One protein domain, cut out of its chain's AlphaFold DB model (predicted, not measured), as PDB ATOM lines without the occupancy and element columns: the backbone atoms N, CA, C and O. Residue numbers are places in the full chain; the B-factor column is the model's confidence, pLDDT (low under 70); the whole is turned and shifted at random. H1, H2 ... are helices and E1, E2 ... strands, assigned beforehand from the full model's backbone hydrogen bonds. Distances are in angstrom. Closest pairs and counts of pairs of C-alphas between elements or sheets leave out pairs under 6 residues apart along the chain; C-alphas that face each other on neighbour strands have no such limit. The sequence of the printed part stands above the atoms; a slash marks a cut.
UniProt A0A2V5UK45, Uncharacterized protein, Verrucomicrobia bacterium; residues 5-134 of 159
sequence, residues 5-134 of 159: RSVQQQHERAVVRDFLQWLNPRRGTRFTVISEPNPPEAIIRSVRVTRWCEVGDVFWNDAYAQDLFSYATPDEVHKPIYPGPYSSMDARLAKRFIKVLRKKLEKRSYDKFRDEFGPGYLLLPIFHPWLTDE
ATOM      1  N   ARG A   5     -24.108 -40.702 -57.162       77.62
ATOM      2  CA  ARG A   5     -24.318 -39.858 -55.984       77.62
ATOM      3  C   ARG A   5     -24.464 -40.640 -54.671       77.62
ATOM      4  O   ARG A   5     -23.992 -40.156 -53.653       77.62
ATOM      5  N   SER A   6     -25.091 -41.817 -54.664       80.94
ATOM      6  CA  SER A   6     -25.253 -42.623 -53.444       80.94
ATOM      7  C   SER A   6     -23.939 -43.264 -53.000       80.94
ATOM      8  O   SER A   6     -23.678 -43.316 -51.800       80.94
ATOM      9  N   VAL A   7     -23.098 -43.697 -53.945       81.50
ATOM     10  CA  VAL A   7     -21.741 -44.198 -53.661       81.50
ATOM     11  C   VAL A   7     -20.883 -43.074 -53.082       81.50
ATOM     12  O   VAL A   7     -20.282 -43.244 -52.023       81.50
ATOM     13  N   GLN A   8     -20.906 -41.895 -53.713       83.69
ATOM     14  CA  GLN A   8     -20.208 -40.708 -53.213       83.69
ATOM     15  C   GLN A   8     -20.666 -40.326 -51.795       83.69
ATOM     16  O   GLN A   8     -19.837 -40.116 -50.917       83.69
ATOM     17  N   GLN A   9     -21.976 -40.310 -51.541       87.94
ATOM     18  CA  GLN A   9     -22.508 -39.972 -50.220       87.94
ATOM     19  C   GLN A   9     -22.098 -40.991 -49.145       87.94
ATOM     20  O   GLN A   9     -21.807 -40.619 -48.010       87.94
ATOM     21  N   GLN A  10     -22.068 -42.286 -49.472       88.06
ATOM     22  CA  GLN A  10     -21.593 -43.315 -48.538       88.06
ATOM     23  C   GLN A  10     -20.107 -43.147 -48.216       88.06
ATOM     24  O   GLN A  10     -19.718 -43.287 -47.055       88.06
ATOM     25  N   HIS A  11     -19.301 -42.805 -49.221       88.19
ATOM     26  CA  HIS A  11     -17.889 -42.479 -49.048       88.19
ATOM     27  C   HIS A  11     -17.695 -41.275 -48.113       88.19
ATOM     28  O   HIS A  11     -16.991 -41.371 -47.108       88.19
ATOM     29  N   GLU A  12     -18.400 -40.171 -48.360       91.00
ATOM     30  CA  GLU A  12     -18.335 -38.959 -47.528       91.00
ATOM     31  C   GLU A  12     -18.756 -39.233 -46.076       91.00
ATOM     32  O   GLU A  12     -18.084 -38.800 -45.133       91.00
ATOM     33  N   ARG A  13     -19.810 -40.033 -45.876       93.50
ATOM     34  CA  ARG A  13     -20.238 -40.496 -44.546       93.50
ATOM     35  C   ARG A  13     -19.169 -41.318 -43.839       93.50
ATOM     36  O   ARG A  13     -18.959 -41.131 -42.640       93.50
ATOM     37  N   ALA A  14     -18.502 -42.222 -44.555       92.81
ATOM     38  CA  ALA A  14     -17.421 -43.025 -43.993       92.81
ATOM     39  C   ALA A  14     -16.262 -42.130 -43.529       92.81
ATOM     40  O   ALA A  14     -15.825 -42.251 -42.386       92.81
ATOM     41  N   VAL A  15     -15.857 -41.154 -44.348       93.88
ATOM     42  CA  VAL A  15     -14.805 -40.185 -43.999       93.88
ATOM     43  C   VAL A  15     -15.165 -39.387 -42.740       93.88
ATOM     44  O   VAL A  15     -14.342 -39.257 -41.832       93.88
ATOM     45  N   VAL A  16     -16.397 -38.872 -42.644       95.31
ATOM     46  CA  VAL A  16     -16.850 -38.133 -41.452       95.31
ATOM     47  C   VAL A  16     -16.879 -39.039 -40.222       95.31
ATOM     48  O   VAL A  16     -16.412 -38.635 -39.156       95.31
ATOM     49  N   ARG A  17     -17.389 -40.267 -40.345       95.69
ATOM     50  CA  ARG A  17     -17.427 -41.235 -39.242       95.69
ATOM     51  C   ARG A  17     -16.024 -41.527 -38.712       95.69
ATOM     52  O   ARG A  17     -15.814 -41.454 -37.501       95.69
ATOM     53  N   ASP A  18     -15.080 -41.813 -39.596       94.31
ATOM     54  CA  ASP A  18     -13.709 -42.160 -39.223       94.31
ATOM     55  C   ASP A  18     -13.000 -40.949 -38.585       94.31
ATOM     56  O   ASP A  18     -12.305 -41.076 -37.572       94.31
ATOM     57  N   PHE A  19     -13.272 -39.736 -39.083       95.31
ATOM     58  CA  PHE A  19     -12.833 -38.497 -38.440       95.31
ATOM     59  C   PHE A  19     -13.390 -38.340 -37.019       95.31
ATOM     60  O   PHE A  19     -12.637 -38.002 -36.106       95.31
ATOM     61  N   LEU A  20     -14.680 -38.603 -36.792       95.19
ATOM     62  CA  LEU A  20     -15.276 -38.508 -35.454       95.19
ATOM     63  C   LEU A  20     -14.709 -39.560 -34.495       95.19
ATOM     64  O   LEU A  20     -14.444 -39.237 -33.333       95.19
ATOM     65  N   GLN A  21     -14.467 -40.782 -34.975       95.38
ATOM     66  CA  GLN A  21     -13.780 -41.830 -34.211       95.38
ATOM     67  C   GLN A  21     -12.357 -41.409 -33.823       95.38
ATOM     68  O   GLN A  21     -11.900 -41.715 -32.722       95.38
ATOM     69  N   TRP A  22     -11.667 -40.659 -34.684       94.38
ATOM     70  CA  TRP A  22     -10.348 -40.104 -34.390       94.38
ATOM     71  C   TRP A  22     -10.392 -38.896 -33.433       94.38
ATOM     72  O   TRP A  22      -9.566 -38.816 -32.516       94.38
ATOM     73  N   LEU A  23     -11.327 -37.961 -33.635       93.19
ATOM     74  CA  LEU A  23     -11.397 -36.668 -32.943       93.19
ATOM     75  C   LEU A  23     -11.873 -36.812 -31.496       93.19
ATOM     76  O   LEU A  23     -11.256 -36.261 -30.582       93.19
ATOM     77  N   ASN A  24     -12.969 -37.544 -31.296       94.31
ATOM     78  CA  ASN A  24     -13.655 -37.650 -30.010       94.31
ATOM     79  C   ASN A  24     -12.746 -38.098 -28.855       94.31
ATOM     80  O   ASN A  24     -12.657 -37.358 -27.871       94.31
ATOM     81  N   PRO A  25     -12.005 -39.221 -28.955       94.38
ATOM     82  CA  PRO A  25     -11.112 -39.635 -27.876       94.38
ATOM     83  C   PRO A  25      -9.956 -38.649 -27.653       94.38
ATOM     84  O   PRO A  25      -9.533 -38.456 -26.519       94.38
ATOM     85  N   ARG A  26      -9.464 -37.976 -28.702       92.56
ATOM     86  CA  ARG A  26      -8.322 -37.045 -28.611       92.56
ATOM     87  C   ARG A  26      -8.664 -35.706 -27.977       92.56
ATOM     88  O   ARG A  26      -7.792 -35.066 -27.398       92.56
ATOM     89  N   ARG A  27      -9.904 -35.249 -28.132       88.50
ATOM     90  CA  ARG A  27     -10.370 -33.957 -27.610       88.50
ATOM     91  C   ARG A  27     -11.292 -34.103 -26.398       88.50
ATOM     92  O   ARG A  27     -11.795 -33.096 -25.910       88.50
ATOM     93  N   GLY A  28     -11.537 -35.328 -25.925       91.19
ATOM     94  CA  GLY A  28     -12.506 -35.594 -24.860       91.19
ATOM     95  C   GLY A  28     -13.930 -35.164 -25.233       91.19
ATOM     96  O   GLY A  28     -14.716 -34.791 -24.365       91.19
ATOM     97  N   THR A  29     -14.259 -35.166 -26.528       91.38
ATOM     98  CA  THR A  29     -15.565 -34.742 -27.049       91.38
ATOM     99  C   THR A  29     -16.425 -35.936 -27.444       91.38
ATOM    100  O   THR A  29     -15.950 -37.059 -27.581       91.38
ATOM    101  N   ARG A  30     -17.722 -35.686 -27.647       94.75
ATOM    102  CA  ARG A  30     -18.684 -36.661 -28.179       94.75
ATOM    103  C   ARG A  30     -19.511 -36.014 -29.281       94.75
ATOM    104  O   ARG A  30     -20.686 -35.720 -29.092       94.75
ATOM    105  N   PHE A  31     -18.857 -35.695 -30.390       96.75
ATOM    106  CA  PHE A  31     -19.543 -35.213 -31.579       96.75
ATOM    107  C   PHE A  31     -20.313 -36.349 -32.253       96.75
ATOM    108  O   PHE A  31     -19.767 -37.440 -32.434       96.75
ATOM    109  N   THR A  32     -21.544 -36.055 -32.657       97.00
ATOM    110  CA  THR A  32     -22.398 -36.895 -33.504       97.00
ATOM    111  C   THR A  32     -22.892 -36.090 -34.702       97.00
ATOM    112  O   THR A  32     -22.988 -34.864 -34.629       97.00
ATOM    113  N   VAL A  33     -23.195 -36.760 -35.815       97.00
ATOM    114  CA  VAL A  33     -23.818 -36.119 -36.984       97.00
ATOM    115  C   VAL A  33     -25.291 -35.845 -36.674       97.00
ATOM    116  O   VAL A  33     -25.988 -36.735 -36.191       97.00
ATOM    117  N   ILE A  34     -25.756 -34.623 -36.940       96.75
ATOM    118  CA  ILE A  34     -27.154 -34.201 -36.732       96.75
ATOM    119  C   ILE A  34     -27.873 -33.805 -38.026       96.75
ATOM    120  O   ILE A  34     -29.099 -33.753 -38.047       96.75
ATOM    121  N   SER A  35     -27.137 -33.504 -39.097       95.62
ATOM    122  CA  SER A  35     -27.699 -33.172 -40.410       95.62
ATOM    123  C   SER A  35     -26.652 -33.368 -41.506       95.62
ATOM    124  O   SER A  35     -25.457 -33.267 -41.237       95.62
ATOM    125  N   GLU A  36     -27.100 -33.613 -42.736       94.56
ATOM    126  CA  GLU A  36     -26.268 -33.783 -43.935       94.56
ATOM    127  C   GLU A  36     -26.840 -32.921 -45.079       94.56
ATOM    128  O   GLU A  36     -27.530 -33.433 -45.964       94.56
ATOM    129  N   PRO A  37     -26.649 -31.589 -45.045       90.19
ATOM    130  CA  PRO A  37     -27.288 -30.677 -45.994       90.19
ATOM    131  C   PRO A  37     -26.734 -30.778 -47.424       90.19
ATOM    132  O   PRO A  37     -27.439 -30.382 -48.348       90.19
ATOM    133  N   ASN A  38     -25.504 -31.285 -47.599       85.44
ATOM    134  CA  ASN A  38     -24.816 -31.516 -48.875       85.44
ATOM    135  C   ASN A  38     -24.932 -30.329 -49.865       85.44
ATOM    136  O   ASN A  38     -25.780 -30.350 -50.767       85.44
ATOM    137  N   PRO A  39     -24.081 -29.286 -49.755       83.94
ATOM    138  CA  PRO A  39     -22.953 -29.111 -48.830       83.94
ATOM    139  C   PRO A  39     -23.265 -28.161 -47.643       83.94
ATOM    140  O   PRO A  39     -24.092 -27.253 -47.796       83.94
ATOM    141  N   PRO A  40     -22.563 -28.273 -46.492       91.69
ATOM    142  CA  PRO A  40     -21.488 -29.215 -46.177       91.69
ATOM    143  C   PRO A  40     -21.981 -30.649 -45.976       91.69
ATOM    144  O   PRO A  40     -23.181 -30.885 -45.844       91.69
ATOM    145  N   GLU A  41     -21.058 -31.607 -45.959       93.81
ATOM    146  CA  GLU A  41     -21.425 -33.029 -45.911       93.81
ATOM    147  C   GLU A  41     -21.988 -33.462 -44.562       93.81
ATOM    148  O   GLU A  41     -22.845 -34.340 -44.506       93.81
ATOM    149  N   ALA A  42     -21.572 -32.814 -43.473       96.69
ATOM    150  CA  ALA A  42     -22.170 -33.062 -42.170       96.69
ATOM    151  C   ALA A  42     -22.203 -31.812 -41.293       96.69
ATOM    152  O   ALA A  42     -21.247 -31.043 -41.225       96.69
ATOM    153  N   ILE A  43     -23.286 -31.666 -40.539       97.31
ATOM    154  CA  ILE A  43     -23.345 -30.846 -39.334       97.31
ATOM    155  C   ILE A  43     -23.156 -31.788 -38.150       97.31
ATOM    156  O   ILE A  43     -23.874 -32.780 -38.017       97.31
ATOM    157  N   ILE A  44     -22.187 -31.483 -37.291       97.19
ATOM    158  CA  ILE A  44     -21.846 -32.281 -36.117       97.19
ATOM    159  C   ILE A  44     -22.118 -31.497 -34.839       97.19
ATOM    160  O   ILE A  44     -21.869 -30.294 -34.757       97.19
ATOM    161  N   ARG A  45     -22.595 -32.181 -33.806       96.88
ATOM    162  CA  ARG A  45     -22.918 -31.562 -32.522       96.88
ATOM    163  C   ARG A  45     -22.347 -32.362 -31.370       96.88
ATOM    164  O   ARG A  45     -22.436 -33.581 -31.335       96.88
ATOM    165  N   SER A  46     -21.765 -31.644 -30.423       94.25
ATOM    166  CA  SER A  46     -21.468 -32.130 -29.078       94.25
ATOM    167  C   SER A  46     -22.372 -31.406 -28.076       94.25
ATOM    168  O   SER A  46     -23.097 -30.483 -28.443       94.25
ATOM    169  N   VAL A  47     -22.287 -31.763 -26.792       90.81
ATOM    170  CA  VAL A  47     -23.062 -31.098 -25.726       90.81
ATOM    171  C   VAL A  47     -22.862 -29.577 -25.719       90.81
ATOM    172  O   VAL A  47     -23.800 -28.838 -25.441       90.81
ATOM    173  N   ARG A  48     -21.651 -29.097 -26.034       89.38
ATOM    174  CA  ARG A  48     -21.275 -27.681 -25.881       89.38
ATOM    175  C   ARG A  48     -21.220 -26.898 -27.185       89.38
ATOM    176  O   ARG A  48     -21.277 -25.677 -27.151       89.38
ATOM    177  N   VAL A  49     -21.035 -27.571 -28.318       94.38
ATOM    178  CA  VAL A  49     -20.737 -26.882 -29.577       94.38
ATOM    179  C   VAL A  49     -21.256 -27.649 -30.788       94.38
ATOM    180  O   VAL A  49     -21.154 -28.879 -30.845       94.38
ATOM    181  N   THR A  50     -21.772 -26.895 -31.755       96.94
ATOM    182  CA  THR A  50     -22.127 -27.350 -33.103       96.94
ATOM    183  C   THR A  50     -21.046 -26.886 -34.075       96.94
ATOM    184  O   THR A  50     -20.524 -25.781 -33.944       96.94
ATOM    185  N   ARG A  51     -20.664 -27.752 -35.010       96.38
ATOM    186  CA  ARG A  51     -19.655 -27.514 -36.048       96.38
ATOM    187  C   ARG A  51     -20.120 -28.175 -37.343       96.38
ATOM    188  O   ARG A  51     -21.104 -28.908 -37.353       96.38
ATOM    189  N   TRP A  52     -19.398 -27.951 -38.429       97.00
ATOM    190  CA  TRP A  52     -19.694 -28.554 -39.725       97.00
ATOM    191  C   TRP A  52     -18.437 -29.167 -40.339       97.00
ATOM    192  O   TRP A  52     -17.322 -28.741 -40.034       97.00
ATOM    193  N   CYS A  53     -18.621 -30.187 -41.168       96.31
ATOM    194  CA  CYS A  53     -17.568 -30.936 -41.833       96.31
ATOM    195  C   CYS A  53     -17.788 -30.910 -43.341       96.31
ATOM    196  O   CYS A  53     -18.852 -31.283 -43.830       96.31
ATOM    197  N   GLU A  54     -16.750 -30.525 -44.066       95.81
ATOM    198  CA  GLU A  54     -16.686 -30.596 -45.518       95.81
ATOM    199  C   GLU A  54     -15.675 -31.665 -45.931       95.81
ATOM    200  O   GLU A  54     -14.581 -31.721 -45.370       95.81
ATOM    201  N   VAL A  55     -16.006 -32.469 -46.942       94.06
ATOM    202  CA  VAL A  55     -15.097 -33.483 -47.493       94.06
ATOM    203  C   VAL A  55     -14.616 -33.058 -48.881       94.06
ATOM    204  O   VAL A  55     -15.381 -32.579 -49.722       94.06
ATOM    205  N   GLY A  56     -13.317 -33.192 -49.134       92.56
ATOM    206  CA  GLY A  56     -12.713 -32.956 -50.441       92.56
ATOM    207  C   GLY A  56     -11.715 -34.045 -50.797       92.56
ATOM    208  O   GLY A  56     -10.580 -34.010 -50.336       92.56
ATOM    209  N   ASP A  57     -12.119 -34.973 -51.656       90.25
ATOM    210  CA  ASP A  57     -11.245 -36.065 -52.073       90.25
ATOM    211  C   ASP A  57     -10.065 -35.556 -52.913       90.25
ATOM    212  O   ASP A  57     -10.231 -34.848 -53.917       90.25
ATOM    213  N   VAL A  58      -8.851 -35.931 -52.508       90.56
ATOM    214  CA  VAL A  58      -7.614 -35.597 -53.218       90.56
ATOM    215  C   VAL A  58      -7.078 -36.850 -53.893       90.56
ATOM    216  O   VAL A  58      -6.359 -37.649 -53.296       90.56
ATOM    217  N   PHE A  59      -7.402 -37.003 -55.172       87.31
ATOM    218  CA  PHE A  59      -6.862 -38.078 -56.002       87.31
ATOM    219  C   PHE A  59      -5.534 -37.679 -56.628       87.31
ATOM    220  O   PHE A  59      -5.377 -36.553 -57.111       87.31
ATOM    221  N   TRP A  60      -4.611 -38.633 -56.709       81.12
ATOM    222  CA  TRP A  60      -3.356 -38.476 -57.441       81.12
ATOM    223  C   TRP A  60      -3.546 -37.977 -58.882       81.12
ATOM    224  O   TRP A  60      -2.864 -37.043 -59.312       81.12
ATOM    225  N   ASN A  61      -4.456 -38.588 -59.642       83.12
ATOM    226  CA  ASN A  61      -4.841 -38.104 -60.959       83.12
ATOM    227  C   ASN A  61      -6.329 -38.398 -61.263       83.12
ATOM    228  O   ASN A  61      -6.977 -39.134 -60.522       83.12
ATOM    229  N   ASP A  62      -6.890 -37.790 -62.315       84.25
ATOM    230  CA  ASP A  62      -8.319 -37.965 -62.638       84.25
ATOM    231  C   ASP A  62      -8.608 -39.355 -63.208       84.25
ATOM    232  O   ASP A  62      -9.687 -39.887 -62.976       84.25
ATOM    233  N   ALA A  63      -7.641 -39.962 -63.905       83.88
ATOM    234  CA  ALA A  63      -7.761 -41.327 -64.404       83.88
ATOM    235  C   ALA A  63      -7.836 -42.335 -63.247       83.88
ATOM    236  O   ALA A  63      -8.640 -43.249 -63.289       83.88
ATOM    237  N   TYR A  64      -7.081 -42.109 -62.173       83.56
ATOM    238  CA  TYR A  64      -7.104 -42.902 -60.953       83.56
ATOM    239  C   TYR A  64      -8.406 -42.704 -60.174       83.56
ATOM    240  O   TYR A  64      -8.962 -43.655 -59.639       83.56
ATOM    241  N   ALA A  65      -8.941 -41.480 -60.148       83.44
ATOM    242  CA  ALA A  65     -10.273 -41.249 -59.601       83.44
ATOM    243  C   ALA A  65     -11.336 -42.038 -60.389       83.44
ATOM    244  O   ALA A  65     -12.193 -42.686 -59.798       83.44
ATOM    245  N   GLN A  66     -11.275 -42.003 -61.723       83.00
ATOM    246  CA  GLN A  66     -12.201 -42.741 -62.588       83.00
ATOM    247  C   GLN A  66     -12.064 -44.254 -62.423       83.00
ATOM    248  O   GLN A  66     -13.078 -44.935 -62.322       83.00
ATOM    249  N   ASP A  67     -10.838 -44.753 -62.347       84.25
ATOM    250  CA  ASP A  67     -10.504 -46.148 -62.079       84.25
ATOM    251  C   ASP A  67     -11.168 -46.632 -60.781       84.25
ATOM    252  O   ASP A  67     -12.017 -47.524 -60.814       84.25
ATOM    253  N   LEU A  68     -10.918 -45.934 -59.666       80.56
ATOM    254  CA  LEU A  68     -11.509 -46.253 -58.363       80.56
ATOM    255  C   LEU A  68     -13.042 -46.214 -58.374       80.56
ATOM    256  O   LEU A  68     -13.689 -47.151 -57.907       80.56
ATOM    257  N   PHE A  69     -13.640 -45.141 -58.897       78.38
ATOM    258  CA  PHE A  69     -15.097 -44.990 -58.863       78.38
ATOM    259  C   PHE A  69     -15.817 -45.943 -59.813       78.38
ATOM    260  O   PHE A  69     -16.857 -46.482 -59.440       78.38
ATOM    261  N   SER A  70     -15.280 -46.171 -61.012       79.69
ATOM    262  CA  SER A  70     -15.868 -47.113 -61.970       79.69
ATOM    263  C   SER A  70     -15.740 -48.560 -61.501       79.69
ATOM    264  O   SER A  70     -16.606 -49.369 -61.798       79.69
ATOM    265  N   TYR A  71     -14.694 -48.886 -60.734       79.44
ATOM    266  CA  TYR A  71     -14.567 -50.190 -60.088       79.44
ATOM    267  C   TYR A  71     -15.582 -50.379 -58.948       79.44
ATOM    268  O   TYR A  71     -16.145 -51.457 -58.782       79.44
ATOM    269  N   ALA A  72     -15.822 -49.331 -58.154       75.56
ATOM    270  CA  ALA A  72     -16.685 -49.387 -56.974       75.56
ATOM    271  C   ALA A  72     -18.187 -49.194 -57.263       75.56
ATOM    272  O   ALA A  72     -19.007 -49.422 -56.374       75.56
ATOM    273  N   THR A  73     -18.562 -48.749 -58.466       76.50
ATOM    274  CA  THR A  73     -19.958 -48.472 -58.831       76.50
ATOM    275  C   THR A  73     -20.563 -49.669 -59.570       76.50
ATOM    276  O   THR A  73     -20.137 -49.966 -60.686       76.50
ATOM    277  N   PRO A  74     -21.578 -50.351 -59.000       74.19
ATOM    278  CA  PRO A  74     -22.284 -51.421 -59.698       74.19
ATOM    279  C   PRO A  74     -22.894 -50.913 -61.008       74.19
ATOM    280  O   PRO A  74     -23.414 -49.797 -61.055       74.19
ATOM    281  N   ASP A  75     -22.862 -51.743 -62.048       79.69
ATOM    282  CA  ASP A  75     -23.371 -51.447 -63.396       79.69
ATOM    283  C   ASP A  75     -22.571 -50.393 -64.201       79.69
ATOM    284  O   ASP A  75     -22.965 -50.063 -65.322       79.69
ATOM    285  N   GLU A  76     -21.448 -49.866 -63.689       78.62
ATOM    286  CA  GLU A  76     -20.539 -49.015 -64.473       78.62
ATOM    287  C   GLU A  76     -19.449 -49.865 -65.147       78.62
ATOM    288  O   GLU A  76     -18.843 -50.745 -64.536       78.62
ATOM    289  N   VAL A  77     -19.180 -49.608 -66.432       83.19
ATOM    290  CA  VAL A  77     -18.044 -50.240 -67.116       83.19
ATOM    291  C   VAL A  77     -16.762 -49.686 -66.505       83.19
ATOM    292  O   VAL A  77     -16.484 -48.490 -66.624       83.19
ATOM    293  N   HIS A  78     -15.994 -50.567 -65.869       84.00
ATOM    294  CA  HIS A  78     -14.713 -50.234 -65.263       84.00
ATOM    295  C   HIS A  78     -13.755 -49.585 -66.275       84.00
ATOM    296  O   HIS A  78     -13.567 -50.081 -67.389       84.00
ATOM    297  N   LYS A  79     -13.147 -48.464 -65.878       83.69
ATOM    298  CA  LYS A  79     -12.215 -47.662 -66.680       83.69
ATOM    299  C   LYS A  79     -10.837 -47.685 -66.022       83.69
ATOM    300  O   LYS A  79     -10.526 -46.757 -65.274       83.69
ATOM    301  N   PRO A  80     -10.025 -48.717 -66.296       82.62
ATOM    302  CA  PRO A  80      -8.727 -48.858 -65.664       82.62
ATOM    303  C   PRO A  80      -7.800 -47.714 -66.059       82.62
ATOM    304  O   PRO A  80      -7.841 -47.198 -67.182       82.62
ATOM    305  N   ILE A  81      -6.918 -47.338 -65.139       83.88
ATOM    306  CA  ILE A  81      -5.848 -46.397 -65.452       83.88
ATOM    307  C   ILE A  81      -4.879 -47.004 -66.485       83.88
ATOM    308  O   ILE A  81      -4.515 -48.176 -66.413       83.88
ATOM    309  N   TYR A  82      -4.448 -46.196 -67.459       78.75
ATOM    310  CA  TYR A  82      -3.546 -46.655 -68.516       78.75
ATOM    311  C   TYR A  82      -2.162 -47.037 -67.957       78.75
ATOM    312  O   TYR A  82      -1.558 -46.218 -67.266       78.75
ATOM    313  N   PRO A  83      -1.610 -48.221 -68.277       71.62
ATOM    314  CA  PRO A  83      -0.282 -48.615 -67.817       71.62
ATOM    315  C   PRO A  83       0.797 -47.731 -68.451       71.62
ATOM    316  O   PRO A  83       0.884 -47.611 -69.668       71.62
ATOM    317  N   GLY A  84       1.661 -47.115 -67.645       75.00
ATOM    318  CA  GLY A  84       2.739 -46.287 -68.179       75.00
ATOM    319  C   GLY A  84       3.717 -45.790 -67.119       75.00
ATOM    320  O   GLY A  84       3.465 -45.939 -65.922       75.00
ATOM    321  N   PRO A  85       4.849 -45.198 -67.541       76.25
ATOM    322  CA  PRO A  85       5.796 -44.610 -66.611       76.25
ATOM    323  C   PRO A  85       5.162 -43.393 -65.935       76.25
ATOM    324  O   PRO A  85       4.798 -42.407 -66.580       76.25
ATOM    325  N   TYR A  86       5.058 -43.445 -64.611       81.06
ATOM    326  CA  TYR A  86       4.541 -42.345 -63.812       81.06
ATOM    327  C   TYR A  86       5.687 -41.590 -63.137       81.06
ATOM    328  O   TYR A  86       6.421 -42.142 -62.322       81.06
ATOM    329  N   SER A  87       5.847 -40.310 -63.480       79.88
ATOM    330  CA  SER A  87       6.936 -39.461 -62.988       79.88
ATOM    331  C   SER A  87       6.424 -38.249 -62.208       79.88
ATOM    332  O   SER A  87       5.333 -37.731 -62.473       79.88
ATOM    333  N   SER A  88       7.244 -37.741 -61.280       81.75
ATOM    334  CA  SER A  88       6.955 -36.535 -60.480       81.75
ATOM    335  C   SER A  88       5.639 -36.613 -59.693       81.75
ATOM    336  O   SER A  88       4.851 -35.669 -59.652       81.75
ATOM    337  N   MET A  89       5.382 -37.775 -59.103       81.81
ATOM    338  CA  MET A  89       4.114 -38.139 -58.463       81.81
ATOM    339  C   MET A  89       3.758 -37.219 -57.302       81.81
ATOM    340  O   MET A  89       2.661 -36.659 -57.274       81.81
ATOM    341  N   ASP A  90       4.729 -36.969 -56.429       82.19
ATOM    342  CA  ASP A  90       4.563 -36.120 -55.252       82.19
ATOM    343  C   ASP A  90       4.236 -34.675 -55.642       82.19
ATOM    344  O   ASP A  90       3.303 -34.078 -55.111       82.19
ATOM    345  N   ALA A  91       4.936 -34.123 -56.641       85.38
ATOM    346  CA  ALA A  91       4.680 -32.770 -57.137       85.38
ATOM    347  C   ALA A  91       3.277 -32.642 -57.756       85.38
ATOM    348  O   ALA A  91       2.577 -31.646 -57.542       85.38
ATOM    349  N   ARG A  92       2.829 -33.664 -58.501       86.94
ATOM    350  CA  ARG A  92       1.469 -33.708 -59.064       86.94
ATOM    351  C   ARG A  92       0.417 -33.789 -57.961       86.94
ATOM    352  O   ARG A  92      -0.573 -33.057 -58.026       86.94
ATOM    353  N   LEU A  93       0.647 -34.626 -56.950       87.44
ATOM    354  CA  LEU A  93      -0.235 -34.754 -55.797       87.44
ATOM    355  C   LEU A  93      -0.318 -33.439 -55.015       87.44
ATOM    356  O   LEU A  93      -1.419 -32.960 -54.765       87.44
ATOM    357  N   ALA A  94       0.814 -32.806 -54.704       88.00
ATOM    358  CA  ALA A  94       0.862 -31.530 -53.991       88.00
ATOM    359  C   ALA A  94       0.089 -30.432 -54.736       88.00
ATOM    360  O   ALA A  94      -0.737 -29.731 -54.147       88.00
ATOM    361  N   LYS A  95       0.276 -30.327 -56.059       90.00
ATOM    362  CA  LYS A  95      -0.474 -29.376 -56.895       90.00
ATOM    363  C   LYS A  95      -1.981 -29.622 -56.823       90.00
ATOM    364  O   LYS A  95      -2.763 -28.672 -56.758       90.00
ATOM    365  N   ARG A  96      -2.405 -30.888 -56.830       90.25
ATOM    366  CA  ARG A  96      -3.821 -31.260 -56.713       90.25
ATOM    367  C   ARG A  96      -4.377 -31.008 -55.322       90.25
ATOM    368  O   ARG A  96      -5.463 -30.449 -55.226       90.25
ATOM    369  N   PHE A  97      -3.627 -31.332 -54.279       91.50
ATOM    370  CA  PHE A  97      -3.989 -31.039 -52.898       91.50
ATOM    371  C   PHE A  97      -4.263 -29.544 -52.715       91.50
ATOM    372  O   PHE A  97      -5.351 -29.169 -52.287       91.50
ATOM    373  N   ILE A  98      -3.335 -28.682 -53.152       92.94
ATOM    374  CA  ILE A  98      -3.499 -27.220 -53.093       92.94
ATOM    375  C   ILE A  98      -4.731 -26.778 -53.889       92.94
ATOM    376  O   ILE A  98      -5.500 -25.940 -53.420       92.94
ATOM    377  N   LYS A  99      -4.949 -27.347 -55.080       94.06
ATOM    378  CA  LYS A  99      -6.118 -27.031 -55.910       94.06
ATOM    379  C   LYS A  99      -7.434 -27.373 -55.201       94.06
ATOM    380  O   LYS A  99      -8.348 -26.551 -55.217       94.06
ATOM    381  N   VAL A 100      -7.546 -28.560 -54.598       93.19
ATOM    382  CA  VAL A 100      -8.753 -28.989 -53.870       93.19
ATOM    383  C   VAL A 100      -8.952 -28.135 -52.621       93.19
ATOM    384  O   VAL A 100     -10.044 -27.604 -52.422       93.19
ATOM    385  N   LEU A 101      -7.891 -27.934 -51.837       93.44
ATOM    386  CA  LEU A 101      -7.898 -27.105 -50.634       93.44
ATOM    387  C   LEU A 101      -8.410 -25.692 -50.932       93.44
ATOM    388  O   LEU A 101      -9.381 -25.250 -50.322       93.44
ATOM    389  N   ARG A 102      -7.815 -25.009 -51.919       93.75
ATOM    390  CA  ARG A 102      -8.235 -23.658 -52.323       93.75
ATOM    391  C   ARG A 102      -9.684 -23.626 -52.786       93.75
ATOM    392  O   ARG A 102     -10.453 -22.807 -52.301       93.75
ATOM    393  N   LYS A 103     -10.084 -24.564 -53.652       93.75
ATOM    394  CA  LYS A 103     -11.462 -24.648 -54.157       93.75
ATOM    395  C   LYS A 103     -12.488 -24.764 -53.026       93.75
ATOM    396  O   LYS A 103     -13.585 -24.229 -53.154       93.75
ATOM    397  N   LYS A 104     -12.162 -25.486 -51.949       92.50
ATOM    398  CA  LYS A 104     -13.049 -25.637 -50.790       92.50
ATOM    399  C   LYS A 104     -13.017 -24.390 -49.900       92.50
ATOM    400  O   LYS A 104     -14.076 -23.869 -49.579       92.50
ATOM    401  N   LEU A 105     -11.844 -23.852 -49.567       90.31
ATOM    402  CA  LEU A 105     -11.739 -22.656 -48.717       90.31
ATOM    403  C   LEU A 105     -12.359 -21.398 -49.349       90.31
ATOM    404  O   LEU A 105     -12.920 -20.571 -48.639       90.31
ATOM    405  N   GLU A 106     -12.290 -21.258 -50.673       92.25
ATOM    406  CA  GLU A 106     -12.825 -20.102 -51.410       92.25
ATOM    407  C   GLU A 106     -14.348 -20.209 -51.677       92.25
ATOM    408  O   GLU A 106     -14.949 -19.316 -52.283       92.25
ATOM    409  N   LYS A 107     -15.012 -21.294 -51.251       91.31
ATOM    410  CA  LYS A 107     -16.425 -21.538 -51.573       91.31
ATOM    411  C   LYS A 107     -17.363 -20.778 -50.627       91.31
ATOM    412  O   LYS A 107     -17.615 -21.184 -49.495       91.31
ATOM    413  N   ARG A 108     -17.991 -19.728 -51.157       91.69
ATOM    414  CA  ARG A 108     -18.927 -18.848 -50.425       91.69
ATOM    415  C   ARG A 108     -20.193 -19.526 -49.900       91.69
ATOM    416  O   ARG A 108     -20.819 -19.032 -48.974       91.69
ATOM    417  N   SER A 109     -20.580 -20.688 -50.436       90.06
ATOM    418  CA  SER A 109     -21.752 -21.419 -49.921       90.06
ATOM    419  C   SER A 109     -21.612 -21.828 -48.450       90.06
ATOM    420  O   SER A 109     -22.610 -22.176 -47.823       90.06
ATOM    421  N   TYR A 110     -20.387 -21.813 -47.914       90.50
ATOM    422  CA  TYR A 110     -20.107 -22.103 -46.514       90.50
ATOM    423  C   TYR A 110     -20.312 -20.914 -45.577       90.50
ATOM    424  O   TYR A 110     -20.386 -21.137 -44.373       90.50
ATOM    425  N   ASP A 111     -20.446 -19.686 -46.092       91.94
ATOM    426  CA  ASP A 111     -20.532 -18.477 -45.263       91.94
ATOM    427  C   ASP A 111     -21.684 -18.575 -44.255       91.94
ATOM    428  O   ASP A 111     -21.463 -18.408 -43.063       91.94
ATOM    429  N   LYS A 112     -22.873 -19.014 -44.695       94.31
ATOM    430  CA  LYS A 112     -24.025 -19.209 -43.797       94.31
ATOM    431  C   LYS A 112     -23.751 -20.199 -42.657       94.31
ATOM    432  O   LYS A 112     -24.154 -19.964 -41.527       94.31
ATOM    433  N   PHE A 113     -23.031 -21.286 -42.936       93.88
ATOM    434  CA  PHE A 113     -22.715 -22.311 -41.937       93.88
ATOM    435  C   PHE A 113     -21.593 -21.860 -41.005       93.88
ATOM    436  O   PHE A 113     -21.601 -22.204 -39.825       93.88
ATOM    437  N   ARG A 114     -20.640 -21.075 -41.520       93.00
ATOM    438  CA  ARG A 114     -19.617 -20.414 -40.711       93.00
ATOM    439  C   ARG A 114     -20.254 -19.420 -39.747       93.00
ATOM    440  O   ARG A 114     -19.883 -19.400 -38.579       93.00
ATOM    441  N   ASP A 115     -21.188 -18.614 -40.229       94.69
ATOM    442  CA  ASP A 115     -21.811 -17.564 -39.430       94.69
ATOM    443  C   ASP A 115     -22.759 -18.165 -38.374       94.69
ATOM    444  O   ASP A 115     -22.791 -17.694 -37.240       94.69
ATOM    445  N   GLU A 116     -23.456 -19.262 -38.699       95.38
ATOM    446  CA  GLU A 116     -24.368 -19.957 -37.777       95.38
ATOM    447  C   GLU A 116     -23.647 -20.875 -36.770       95.38
ATOM    448  O   GLU A 116     -23.954 -20.871 -35.577       95.38
ATOM    449  N   PHE A 117     -22.680 -21.678 -37.226       94.62
ATOM    450  CA  PHE A 117     -22.052 -22.738 -36.422       94.62
ATOM    451  C   PHE A 117     -20.575 -22.479 -36.098       94.62
ATOM    452  O   PHE A 117     -19.925 -23.300 -35.442       94.62
ATOM    453  N   GLY A 118     -20.010 -21.350 -36.526       93.75
ATOM    454  CA  GLY A 118     -18.599 -21.021 -36.348       93.75
ATOM    455  C   GLY A 118     -17.666 -21.832 -37.265       93.75
ATOM    456  O   GLY A 118     -18.068 -22.261 -38.351       93.75
ATOM    457  N   PRO A 119     -16.392 -22.047 -36.874       93.31
ATOM    458  CA  PRO A 119     -15.423 -22.750 -37.715       93.31
ATOM    459  C   PRO A 119     -15.874 -24.169 -38.086       93.31
ATOM    460  O   PRO A 119     -16.548 -24.845 -37.311       93.31
ATOM    461  N   GLY A 120     -15.464 -24.630 -39.267       93.75
ATOM    462  CA  GLY A 120     -15.709 -25.988 -39.755       93.75
ATOM    463  C   GLY A 120     -14.428 -26.811 -39.871       93.75
ATOM    464  O   GLY A 120     -13.318 -26.281 -39.804       93.75
ATOM    465  N   TYR A 121     -14.588 -28.115 -40.077       95.38
ATOM    466  CA  TYR A 121     -13.507 -29.037 -40.408       95.38
ATOM    467  C   TYR A 121     -13.511 -29.323 -41.906       95.38
ATOM    468  O   TYR A 121     -14.517 -29.766 -42.455       95.38
ATOM    469  N   LEU A 122     -12.373 -29.111 -42.565       95.62
ATOM    470  CA  LEU A 122     -12.158 -29.549 -43.940       95.62
ATOM    471  C   LEU A 122     -11.355 -30.853 -43.928       95.62
ATOM    472  O   LEU A 122     -10.188 -30.870 -43.540       95.62
ATOM    473  N   LEU A 123     -11.996 -31.938 -44.345       95.06
ATOM    474  CA  LEU A 123     -11.430 -33.279 -44.405       95.06
ATOM    475  C   LEU A 123     -10.958 -33.546 -45.835       95.06
ATOM    476  O   LEU A 123     -11.760 -33.563 -46.766       95.06
ATOM    477  N   LEU A 124      -9.650 -33.741 -46.011       93.12
ATOM    478  CA  LEU A 124      -9.032 -33.995 -47.315       93.12
ATOM    479  C   LEU A 124      -8.404 -35.392 -47.339       93.12
ATOM    480  O   LEU A 124      -7.187 -35.506 -47.169       93.12
ATOM    481  N   PRO A 125      -9.204 -36.464 -47.496       89.69
ATOM    482  CA  PRO A 125      -8.651 -37.796 -47.683       89.69
ATOM    483  C   PRO A 125      -7.816 -37.834 -48.970       89.69
ATOM    484  O   PRO A 125      -8.201 -37.287 -50.008       89.69
ATOM    485  N   ILE A 126      -6.642 -38.457 -48.882       88.25
ATOM    486  CA  ILE A 126      -5.688 -38.551 -49.985       88.25
ATOM    487  C   ILE A 126      -5.723 -39.970 -50.545       88.25
ATOM    488  O   ILE A 126      -5.424 -40.926 -49.834       88.25
ATOM    489  N   PHE A 127      -6.020 -40.089 -51.836       83.38
ATOM    490  CA  PHE A 127      -6.028 -41.353 -52.567       83.38
ATOM    491  C   PHE A 127      -4.829 -41.392 -53.502       83.38
ATOM    492  O   PHE A 127      -4.811 -40.755 -54.565       83.38
ATOM    493  N   HIS A 128      -3.803 -42.128 -53.086       78.50
ATOM    494  CA  HIS A 128      -2.563 -42.255 -53.832       78.50
ATOM    495  C   HIS A 128      -1.996 -43.680 -53.690       78.50
ATOM    496  O   HIS A 128      -1.684 -44.079 -52.568       78.50
ATOM    497  N   PRO A 129      -1.787 -44.429 -54.793       73.38
ATOM    498  CA  PRO A 129      -1.423 -45.853 -54.738       73.38
ATOM    499  C   PRO A 129      -0.121 -46.159 -53.983       73.38
ATOM    500  O   PRO A 129       0.052 -47.245 -53.447       73.38
ATOM    501  N   TRP A 130       0.807 -45.199 -53.947       71.56
ATOM    502  CA  TRP A 130       2.138 -45.361 -53.341       71.56
ATOM    503  C   TRP A 130       2.307 -44.625 -52.011       71.56
ATOM    504  O   TRP A 130       3.435 -44.432 -51.543       71.56
ATOM    505  N   LEU A 131       1.208 -44.127 -51.447       67.00
ATOM    506  CA  LEU A 131       1.213 -43.455 -50.158       67.00
ATOM    507  C   LEU A 131       0.849 -44.486 -49.087       67.00
ATOM    508  O   LEU A 131      -0.317 -44.696 -48.786       67.00
ATOM    509  N   THR A 132       1.869 -45.169 -48.570       59.50
ATOM    510  CA  THR A 132       1.743 -46.119 -47.457       59.50
ATOM    511  C   THR A 132       1.989 -45.417 -46.120       59.50
ATOM    512  O   THR A 132       2.672 -44.387 -46.064       59.50
ATOM    513  N   ASP A 133       1.470 -45.987 -45.030       58.56
ATOM    514  CA  ASP A 133       1.588 -45.434 -43.668       58.56
ATOM    515  C   ASP A 133       3.043 -45.141 -43.250       58.56
ATOM    516  O   ASP A 133       3.324 -44.161 -42.554       58.56
ATOM    517  N   GLU A 134       4.000 -45.926 -43.747       52.66
ATOM    518  CA  GLU A 134       5.434 -45.757 -43.479       52.66
ATOM    519  C   GLU A 134       5.987 -44.413 -43.980       52.66
ATOM    520  O   GLU A 134       6.840 -43.794 -43.333       52.66
TER     521      GLU A 134
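This is residues 5 to 134 of the 159 residues of an uncharacterized protein of Verrucomicrobia bacterium (UniProt A0A2V5UK45). A small, strongly twisted sheet of four strands has the long helix H1 packed on one face and the short H4 on the opposite face. Past one end of the strands lie H2 and the wide loop from H2 to H3; residues 83 to 88 of this loop stick out. The 130 printed residues, of mixed class, include four named helices and four named strands, H1 E1 E2 E3 H2 H3 H4 E4 along the chain; the sheet, ordered E1 E2 E3 E4, is mixed. The whole is only just compact, close to loose: radius of gyration of the C-alphas 16.6 A, spans 52 by 34 by 32 A.

H1, residues 5 to 27, is on the sheet; its closest C-alphas to E3, residues 50 to 55, are Glu 12 and Val 55, 6.4 A. E1, residues 32 to 35, E2, residues 42 to 45, and E3 form a meander of two hairpins, each strand the antiparallel neighbour of the one before, with N 34 to O 43 and N 44 to O 51 at 2.8 A. H2, residues 62 to 72, is not on the sheet; H3, residues 89 to 105, only grazes it. H4, residues 108 to 117, has a height over the sheet of 7.3 A. E4, residues 121 to 123, is parallel to E3, N 54 to O 121 at 2.9 A, in a strand-helix-strand unit with H2, H3 and H4 between them. Every O i to N i+4 pair is within hydrogen-bond range in H2 and H3, 17 of 19 in H1, 4 of 6 in H4.

H1 begins at C-alpha 5 (-24.318, -39.858, -55.984) and is 32.2 A long. E4 ends at C-alpha 123 (-11.430, -33.279, -44.405).

The printed part has no cut. The link H2 to H3 is long. Residues 131 to 134 have pLDDT under 70.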